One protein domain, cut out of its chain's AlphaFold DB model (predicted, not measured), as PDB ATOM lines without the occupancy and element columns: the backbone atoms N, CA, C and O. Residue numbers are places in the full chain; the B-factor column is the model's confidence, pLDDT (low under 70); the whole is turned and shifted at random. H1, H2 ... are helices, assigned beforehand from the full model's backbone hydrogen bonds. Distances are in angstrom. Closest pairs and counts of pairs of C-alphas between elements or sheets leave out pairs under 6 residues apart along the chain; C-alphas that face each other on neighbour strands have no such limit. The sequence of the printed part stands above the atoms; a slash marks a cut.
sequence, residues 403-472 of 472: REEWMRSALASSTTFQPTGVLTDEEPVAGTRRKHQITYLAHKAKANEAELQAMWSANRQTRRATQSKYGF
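AT A GLANCE: This is residues 403 to 472 of the 472 residues of the protein "LD14179p" of Drosophila melanogaster (UniProt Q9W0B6). A short helix, H1, stands like the stem of a loose T, its last residues towards the middle of a long helix, H2, which makes the bar and the longest axis. Between them the chain loops back beside H2 to its first residue. The printed part has 70 residues, with two named helices, H1 then H2, and no named strand; its class is all helix. It is only just loose, close to extended, with a radius of gyration of the C-alphas of 16.4 A, and flat, spanning 53 by 34 by 15 A.

HOW THE PARTS SIT: H1, residues 403 to 415, and H2, residues 438 to 470, are only just apart, their closest C-alphas 8.4 A from each other. In both helices every O i to N i+4 pair is within hydrogen-bond range.

IN THESE COORDINATES: H1 is 18.3 A long and begins at C-alpha 403 (47.260, -26.303, -15.807). H2 is 46.8 A long and ends at C-alpha 470 (49.383, -64.648, -18.902).

THE WHOLE: The C-alphas farthest apart, of Gly 431 and Gly 471, are 53.4 A apart. The printed part has no cut. The link, residues 416 to 437, is long. Residues 403 to 412 and 465 to 471 stand free. In this model, pLDDT is under 70 in residues 413 to 431.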
ATOM      1  N   ARG A 403      48.595 -25.713 -16.036       80.56
ATOM      2  CA  ARG A 403      47.260 -26.303 -15.807       80.56
ATOM      3  C   ARG A 403      47.303 -27.827 -15.935       80.56
ATOM      4  O   ARG A 403      46.682 -28.533 -15.145       80.56
ATOM      5  N   GLU A 404      48.086 -28.344 -16.873       81.31
ATOM      6  CA  GLU A 404      48.272 -29.773 -17.107       81.31
ATOM      7  C   GLU A 404      49.103 -30.443 -16.005       81.31
ATOM      8  O   GLU A 404      48.860 -31.607 -15.697       81.31
ATOM      9  N   GLU A 405      50.067 -29.752 -15.391       80.98
ATOM     10  CA  GLU A 405      50.798 -30.273 -14.228       80.98
ATOM     11  C   GLU A 405      49.945 -30.236 -12.958       80.98
ATOM     12  O   GLU A 405      49.948 -31.207 -12.200       80.98
ATOM     13  N   TRP A 406      49.137 -29.190 -12.765       80.92
ATOM     14  CA  TRP A 406      48.160 -29.121 -11.680       80.92
ATOM     15  C   TRP A 406      47.090 -30.218 -11.805       80.92
ATOM     16  O   TRP A 406      46.877 -30.969 -10.852       80.92
ATOM     17  N   MET A 407      46.497 -30.401 -12.993       83.65
ATOM     18  CA  MET A 407      45.551 -31.494 -13.261       83.65
ATOM     19  C   MET A 407      46.204 -32.871 -13.081       83.65
ATOM     20  O   MET A 407      45.620 -33.738 -12.432       83.65
ATOM     21  N   ARG A 408      47.435 -33.086 -13.579       82.77
ATOM     22  CA  ARG A 408      48.186 -34.333 -13.322       82.77
ATOM     23  C   ARG A 408      48.423 -34.551 -11.830       82.77
ATOM     24  O   ARG A 408      48.288 -35.680 -11.382       82.77
ATOM     25  N   SER A 409      48.750 -33.507 -11.071       78.61
ATOM     26  CA  SER A 409      48.988 -33.592  -9.626       78.61
ATOM     27  C   SER A 409      47.709 -33.943  -8.854       78.61
ATOM     28  O   SER A 409      47.728 -34.860  -8.038       78.61
ATOM     29  N   ALA A 410      46.578 -33.304  -9.173       78.26
ATOM     30  CA  ALA A 410      45.275 -33.574  -8.554       78.26
ATOM     31  C   ALA A 410      44.711 -34.971  -8.904       78.26
ATOM     32  O   ALA A 410      44.130 -35.662  -8.060       78.26
ATOM     33  N   LEU A 411      44.915 -35.431 -10.141       76.43
ATOM     34  CA  LEU A 411      44.564 -36.795 -10.552       76.43
ATOM     35  C   LEU A 411      45.536 -37.838  -9.969       76.43
ATOM     36  O   LEU A 411      45.125 -38.947  -9.634       76.43
ATOM     37  N   ALA A 412      46.814 -37.492  -9.788       70.59
ATOM     38  CA  ALA A 412      47.790 -38.362  -9.139       70.59
ATOM     39  C   ALA A 412      47.521 -38.513  -7.635       70.59
ATOM     40  O   ALA A 412      47.590 -39.633  -7.132       70.59
ATOM     41  N   SER A 413      47.179 -37.434  -6.922       64.92
ATOM     42  CA  SER A 413      46.880 -37.482  -5.483       64.92
ATOM     43  C   SER A 413      45.594 -38.249  -5.167       64.92
ATOM     44  O   SER A 413      45.550 -38.971  -4.176       64.92
ATOM     45  N   SER A 414      44.581 -38.175  -6.037       62.72
ATOM     46  CA  SER A 414      43.332 -38.938  -5.882       62.72
ATOM     47  C   SER A 414      43.455 -40.433  -6.218       62.72
ATOM     48  O   SER A 414      42.628 -41.221  -5.763       62.72
ATOM     49  N   THR A 415      44.480 -40.855  -6.974       59.47
ATOM     50  CA  THR A 415      44.686 -42.273  -7.344       59.47
ATOM     51  C   THR A 415      45.877 -42.946  -6.644       59.47
ATOM     52  O   THR A 415      45.895 -44.167  -6.500       59.47
ATOM     53  N   THR A 416      46.862 -42.175  -6.171       55.01
ATOM     54  CA  THR A 416      48.103 -42.688  -5.564       55.01
ATOM     55  C   THR A 416      48.228 -42.249  -4.109       55.01
ATOM     56  O   THR A 416      48.738 -41.165  -3.818       55.01
ATOM     57  N   PHE A 417      47.853 -43.130  -3.177       56.64
ATOM     58  CA  PHE A 417      48.231 -42.967  -1.773       56.64
ATOM     59  C   PHE A 417      49.759 -42.977  -1.655       56.64
ATOM     60  O   PHE A 417      50.411 -43.997  -1.893       56.64
ATOM     61  N   GLN A 418      50.342 -41.835  -1.292       58.30
ATOM     62  CA  GLN A 418      51.766 -41.765  -0.999       58.30
ATOM     63  C   GLN A 418      52.033 -42.485   0.333       58.30
ATOM     64  O   GLN A 418      51.434 -42.121   1.346       58.30
ATOM     65  N   PRO A 419      52.973 -43.450   0.399       57.77
ATOM     66  CA  PRO A 419      53.279 -44.198   1.627       57.77
ATOM     67  C   PRO A 419      53.981 -43.349   2.709       57.77
ATOM     68  O   PRO A 419      54.516 -43.877   3.682       57.77
ATOM     69  N   THR A 420      53.982 -42.023   2.562       54.30
ATOM     70  CA  THR A 420      54.499 -41.026   3.508       54.30
ATOM     71  C   THR A 420      53.524 -40.706   4.649       54.30
ATOM     72  O   THR A 420      53.736 -39.737   5.372       54.30
ATOM     73  N   GLY A 421      52.467 -41.506   4.839       51.52
ATOM     74  CA  GLY A 421      51.605 -41.481   6.032       51.52
ATOM     75  C   GLY A 421      50.701 -40.254   6.184       51.52
ATOM     76  O   GLY A 421      50.027 -40.123   7.202       51.52
ATOM     77  N   VAL A 422      50.675 -39.374   5.183       52.15
ATOM     78  CA  VAL A 422      49.819 -38.188   5.117       52.15
ATOM     79  C   VAL A 422      48.945 -38.323   3.876       52.15
ATOM     80  O   VAL A 422      49.337 -37.937   2.777       52.15
ATOM     81  N   LEU A 423      47.756 -38.898   4.065       54.88
ATOM     82  CA  LEU A 423      46.629 -38.605   3.185       54.88
ATOM     83  C   LEU A 423      46.354 -37.096   3.308       54.88
ATOM     84  O   LEU A 423      46.440 -36.558   4.413       54.88
ATOM     85  N   THR A 424      46.050 -36.408   2.210       55.24
ATOM     86  CA  THR A 424      45.924 -34.934   2.135       55.24
ATOM     87  C   THR A 424      44.654 -34.371   2.795       55.24
ATOM     88  O   THR A 424      44.177 -33.299   2.439       55.24
ATOM     89  N   ASP A 425      44.119 -35.090   3.777       56.16
ATOM     90  CA  ASP A 425      42.793 -34.913   4.345       56.16
ATOM     91  C   ASP A 425      42.916 -34.482   5.812       56.16
ATOM     92  O   ASP A 425      43.073 -35.327   6.699       56.16
ATOM     93  N   GLU A 426      42.824 -33.167   6.040       61.24
ATOM     94  CA  GLU A 426      42.614 -32.496   7.336       61.24
ATOM     95  C   GLU A 426      43.396 -33.095   8.521       61.24
ATOM     96  O   GLU A 426      42.914 -33.979   9.235       61.24
ATOM     97  N   GLU A 427      44.601 -32.576   8.786       65.01
ATOM     98  CA  GLU A 427      45.323 -32.908  10.018       65.01
ATOM     99  C   GLU A 427      44.459 -32.540  11.245       65.01
ATOM    100  O   GLU A 427      44.022 -31.393  11.363       65.01
ATOM    101  N   PRO A 428      44.200 -33.465  12.192       66.44
ATOM    102  CA  PRO A 428      43.233 -33.225  13.256       66.44
ATOM    103  C   PRO A 428      43.642 -32.038  14.140       66.44
ATOM    104  O   PRO A 428      44.645 -32.108  14.864       66.44
ATOM    105  N   VAL A 429      42.810 -30.983  14.099       68.85
ATOM    106  CA  VAL A 429      42.894 -29.716  14.857       68.85
ATOM    107  C   VAL A 429      43.545 -29.924  16.222       68.85
ATOM    108  O   VAL A 429      43.097 -30.778  16.983       68.85
ATOM    109  N   ALA A 430      44.578 -29.143  16.552       67.30
ATOM    110  CA  ALA A 430      45.622 -29.506  17.519       67.30
ATOM    111  C   ALA A 430      45.162 -30.124  18.864       67.30
ATOM    112  O   ALA A 430      45.783 -31.081  19.333       67.30
ATOM    113  N   GLY A 431      44.060 -29.654  19.465       69.20
ATOM    114  CA  GLY A 431      43.499 -30.225  20.704       69.20
ATOM    115  C   GLY A 431      42.953 -31.661  20.578       69.20
ATOM    116  O   GLY A 431      42.788 -32.357  21.580       69.20
ATOM    117  N   THR A 432      42.715 -32.129  19.352       74.69
ATOM    118  CA  THR A 432      42.114 -33.427  19.008       74.69
ATOM    119  C   THR A 432      43.099 -34.594  19.046       74.69
ATOM    120  O   THR A 432      42.669 -35.741  19.126       74.69
ATOM    121  N   ARG A 433      44.416 -34.342  19.052       76.41
ATOM    122  CA  ARG A 433      45.505 -35.339  18.887       76.41
ATOM    123  C   ARG A 433      45.601 -36.416  19.997       76.41
ATOM    124  O   ARG A 433      46.575 -37.165  20.067       76.41
ATOM    125  N   ARG A 434      44.619 -36.502  20.899       86.08
ATOM    126  CA  ARG A 434      44.556 -37.444  22.025       86.08
ATOM    127  C   ARG A 434      44.129 -38.839  21.545       86.08
ATOM    128  O   ARG A 434      43.014 -39.022  21.070       86.08
ATOM    129  N   LYS A 435      44.962 -39.856  21.797       88.63
ATOM    130  CA  LYS A 435      44.815 -41.270  21.356       88.63
ATOM    131  C   LYS A 435      43.465 -41.986  21.583       88.63
ATOM    132  O   LYS A 435      43.271 -43.071  21.042       88.63
ATOM    133  N   HIS A 436      42.577 -41.450  22.420       90.50
ATOM    134  CA  HIS A 436      41.270 -42.032  22.764       90.50
ATOM    135  C   HIS A 436      40.085 -41.127  22.376       90.50
ATOM    136  O   HIS A 436      38.939 -41.481  22.635       90.50
ATOM    137  N   GLN A 437      40.342 -39.962  21.780       90.51
ATOM    138  CA  GLN A 437      39.302 -39.032  21.351       90.51
ATOM    139  C   GLN A 437      38.655 -39.547  20.061       90.51
ATOM    140  O   GLN A 437      39.363 -39.952  19.140       90.51
ATOM    141  N   ILE A 438      37.320 -39.529  19.991       88.28
ATOM    142  CA  ILE A 438      36.551 -40.131  18.885       88.28
ATOM    143  C   ILE A 438      37.025 -39.598  17.527       88.28
ATOM    144  O   ILE A 438      37.270 -40.380  16.620       88.28
ATOM    145  N   THR A 439      37.267 -38.291  17.411       89.95
ATOM    146  CA  THR A 439      37.750 -37.657  16.175       89.95
ATOM    147  C   THR A 439      39.175 -38.087  15.784       89.95
ATOM    148  O   THR A 439      39.454 -38.240  14.599       89.95
ATOM    149  N   TYR A 440      40.069 -38.367  16.744       90.30
ATOM    150  CA  TYR A 440      41.383 -38.961  16.447       90.30
ATOM    151  C   TYR A 440      41.256 -40.420  16.001       90.30
ATOM    152  O   TYR A 440      41.942 -40.848  15.077       90.30
ATOM    153  N   LEU A 441      40.363 -41.187  16.635       92.32
ATOM    154  CA  LEU A 441      40.078 -42.563  16.230       92.32
ATOM    155  C   LEU A 441      39.436 -42.617  14.836       92.32
ATOM    156  O   LEU A 441      39.798 -43.493  14.061       92.32
ATOM    157  N   ALA A 442      38.568 -41.662  14.494       89.48
ATOM    158  CA  ALA A 442      37.980 -41.518  13.165       89.48
ATOM    159  C   ALA A 442      39.029 -41.145  12.105       89.48
ATOM    160  O   ALA A 442      39.083 -41.791  11.064       89.48
ATOM    161  N   HIS A 443      39.913 -40.176  12.382       85.01
ATOM    162  CA  HIS A 443      41.015 -39.827  11.470       85.01
ATOM    163  C   HIS A 443      41.970 -41.010  11.258       85.01
ATOM    164  O   HIS A 443      42.284 -41.367  10.125       85.01
ATOM    165  N   LYS A 444      42.336 -41.709  12.341       89.23
ATOM    166  CA  LYS A 444      43.160 -42.922  12.279       89.23
ATOM    167  C   LYS A 444      42.470 -44.076  11.536       89.23
ATOM    168  O   LYS A 444      43.148 -44.813  10.826       89.23
ATOM    169  N   ALA A 445      41.158 -44.246  11.701       90.22
ATOM    170  CA  ALA A 445      40.383 -45.246  10.971       90.22
ATOM    171  C   ALA A 445      40.352 -44.920   9.473       90.22
ATOM    172  O   ALA A 445      40.730 -45.773   8.682       90.22
ATOM    173  N   LYS A 446      40.038 -43.671   9.097       87.82
ATOM    174  CA  LYS A 446      40.065 -43.194   7.705       87.82
ATOM    175  C   LYS A 446      41.446 -43.369   7.056       87.82
ATOM    176  O   LYS A 446      41.537 -43.799   5.913       87.82
ATOM    177  N   ALA A 447      42.526 -43.085   7.786       83.99
ATOM    178  CA  ALA A 447      43.887 -43.299   7.293       83.99
ATOM    179  C   ALA A 447      44.196 -44.787   7.025       83.99
ATOM    180  O   ALA A 447      44.844 -45.106   6.032       83.99
ATOM    181  N   ASN A 448      43.712 -45.700   7.876       87.18
ATOM    182  CA  ASN A 448      43.897 -47.141   7.684       87.18
ATOM    183  C   ASN A 448      42.941 -47.733   6.630       87.18
ATOM    184  O   ASN A 448      43.320 -48.650   5.910       87.18
ATOM    185  N   GLU A 449      41.738 -47.180   6.482       88.47
ATOM    186  CA  GLU A 449      40.813 -47.487   5.385       88.47
ATOM    187  C   GLU A 449      41.423 -47.097   4.031       88.47
ATOM    188  O   GLU A 449      41.465 -47.926   3.127       88.47
ATOM    189  N   ALA A 450      41.998 -45.895   3.918       84.05
ATOM    190  CA  ALA A 450      42.708 -45.450   2.716       84.05
ATOM    191  C   ALA A 450      43.962 -46.298   2.417       84.05
ATOM    192  O   ALA A 450      44.214 -46.637   1.262       84.05
ATOM    193  N   GLU A 451      44.723 -46.694   3.444       83.32
ATOM    194  CA  GLU A 451      45.852 -47.630   3.316       83.32
ATOM    195  C   GLU A 451      45.391 -48.998   2.777       83.32
ATOM    196  O   GLU A 451      45.949 -49.500   1.799       83.32
ATOM    197  N   LEU A 452      44.330 -49.576   3.352       88.40
ATOM    198  CA  LEU A 452      43.750 -50.844   2.899       88.40
ATOM    199  C   LEU A 452      43.146 -50.739   1.492       88.40
ATOM    200  O   LEU A 452      43.320 -51.658   0.689       88.40
ATOM    201  N   GLN A 453      42.494 -49.625   1.158       88.51
ATOM    202  CA  GLN A 453      41.948 -49.362  -0.173       88.51
ATOM    203  C   GLN A 453      43.062 -49.227  -1.219       88.51
ATOM    204  O   GLN A 453      42.933 -49.782  -2.309       88.51
ATOM    205  N   ALA A 454      44.175 -48.566  -0.886       83.66
ATOM    206  CA  ALA A 454      45.353 -48.473  -1.746       83.66
ATOM    207  C   ALA A 454      46.058 -49.831  -1.917       83.66
ATOM    208  O   ALA A 454      46.462 -50.189  -3.025       83.66
ATOM    209  N   MET A 455      46.154 -50.637  -0.854       85.59
ATOM    210  CA  MET A 455      46.637 -52.017  -0.962       85.59
ATOM    211  C   MET A 455      45.700 -52.879  -1.817       85.59
ATOM    212  O   MET A 455      46.173 -53.679  -2.625       85.59
ATOM    213  N   TRP A 456      44.379 -52.731  -1.685       85.18
ATOM    214  CA  TRP A 456      43.407 -53.487  -2.476       85.18
ATOM    215  C   TRP A 456      43.418 -53.066  -3.948       85.18
ATOM    216  O   TRP A 456      43.454 -53.940  -4.816       85.18
ATOM    217  N   SER A 457      43.476 -51.765  -4.252       82.25
ATOM    218  CA  SER A 457      43.561 -51.265  -5.629       82.25
ATOM    219  C   SER A 457      44.873 -51.680  -6.301       82.25
ATOM    220  O   SER A 457      44.832 -52.194  -7.420       82.25
ATOM    221  N   ALA A 458      46.013 -51.594  -5.605       87.14
ATOM    222  CA  ALA A 458      47.303 -52.076  -6.103       87.14
ATOM    223  C   ALA A 458      47.312 -53.603  -6.321       87.14
ATOM    224  O   ALA A 458      47.790 -54.081  -7.355       87.14
ATOM    225  N   ASN A 459      46.727 -54.384  -5.405       90.19
ATOM    226  CA  ASN A 459      46.566 -55.833  -5.578       90.19
ATOM    227  C   ASN A 459      45.640 -56.172  -6.760       90.19
ATOM    228  O   ASN A 459      45.960 -57.057  -7.554       90.19
ATOM    229  N   ARG A 460      44.530 -55.444  -6.936       90.59
ATOM    230  CA  ARG A 460      43.585 -55.615  -8.053       90.59
ATOM    231  C   ARG A 460      44.216 -55.232  -9.394       90.59
ATOM    232  O   ARG A 460      44.069 -55.959 -10.373       90.59
ATOM    233  N   GLN A 461      44.994 -54.151  -9.435       87.88
ATOM    234  CA  GLN A 461      45.789 -53.763 -10.601       87.88
ATOM    235  C   GLN A 461      46.868 -54.812 -10.920       87.88
ATOM    236  O   GLN A 461      47.046 -55.168 -12.082       87.88
ATOM    237  N   THR A 462      47.527 -55.375  -9.901       88.89
ATOM    238  CA  THR A 462      48.524 -56.454 -10.051       88.89
ATOM    239  C   THR A 462      47.900 -57.750 -10.577       88.89
ATOM    240  O   THR A 462      48.485 -58.396 -11.454       88.89
ATOM    241  N   ARG A 463      46.689 -58.102 -10.119       90.97
ATOM    242  CA  ARG A 463      45.885 -59.201 -10.682       90.97
ATOM    243  C   ARG A 463      45.551 -58.941 -12.146       90.97
ATOM    244  O   ARG A 463      45.949 -59.738 -12.987       90.97
ATOM    245  N   ARG A 464      44.927 -57.802 -12.474       89.64
ATOM    246  CA  ARG A 464      44.594 -57.425 -13.865       89.64
ATOM    247  C   ARG A 464      45.826 -57.403 -14.777       89.64
ATOM    248  O   ARG A 464      45.736 -57.835 -15.924       89.64
ATOM    249  N   ALA A 465      46.982 -56.951 -14.288       90.26
ATOM    250  CA  ALA A 465      48.236 -56.954 -15.040       90.26
ATOM    251  C   ALA A 465      48.777 -58.377 -15.270       90.26
ATOM    252  O   ALA A 465      49.198 -58.698 -16.380       90.26
ATOM    253  N   THR A 466      48.720 -59.245 -14.255       92.61
ATOM    254  CA  THR A 466      49.082 -60.670 -14.369       92.61
ATOM    255  C   THR A 466      48.150 -61.396 -15.343       92.61
ATOM    256  O   THR A 466      48.629 -62.021 -16.287       92.61
ATOM    257  N   GLN A 467      46.836 -61.213 -15.203       92.26
ATOM    258  CA  GLN A 467      45.818 -61.767 -16.096       92.26
ATOM    259  C   GLN A 467      45.993 -61.276 -17.543       92.26
ATOM    260  O   GLN A 467      45.962 -62.073 -18.476       92.26
ATOM    261  N   SER A 468      46.285 -59.988 -17.750       89.40
ATOM    262  CA  SER A 468      46.584 -59.438 -19.086       89.40
ATOM    263  C   SER A 468      47.884 -59.993 -19.686       89.40
ATOM    264  O   SER A 468      48.024 -60.055 -20.906       89.40
ATOM    265  N   LYS A 469      48.848 -60.388 -18.844       94.95
ATOM    266  CA  LYS A 469      50.167 -60.890 -19.257       94.95
ATOM    267  C   LYS A 469      50.181 -62.396 -19.539       94.95
ATOM    268  O   LYS A 469      50.966 -62.831 -20.381       94.95
ATOM    269  N   TYR A 470      49.357 -63.180 -18.841       95.80
ATOM    270  CA  TYR A 470      49.383 -64.648 -18.902       95.80
ATOM    271  C   TYR A 470      48.055 -65.306 -19.315       95.80
ATOM    272  O   TYR A 470      48.062 -66.478 -19.685       95.80
ATOM    273  N   GLY A 471      46.936 -64.576 -19.307       86.30
ATOM    274  CA  GLY A 471      45.629 -65.066 -19.756       86.30
ATOM    275  C   GLY A 471      44.890 -65.984 -18.775       86.30
ATOM    276  O   GLY A 471      43.936 -66.638 -19.200       86.30
ATOM    277  N   PHE A 472      45.317 -66.033 -17.509       72.52
ATOM    278  CA  PHE A 472      44.675 -66.752 -16.402       72.52
ATOM    279  C   PHE A 472      44.428 -65.816 -15.212       72.52
ATOM    280  O   PHE A 472      45.223 -64.862 -15.050       72.52
TER     281      PHE A 472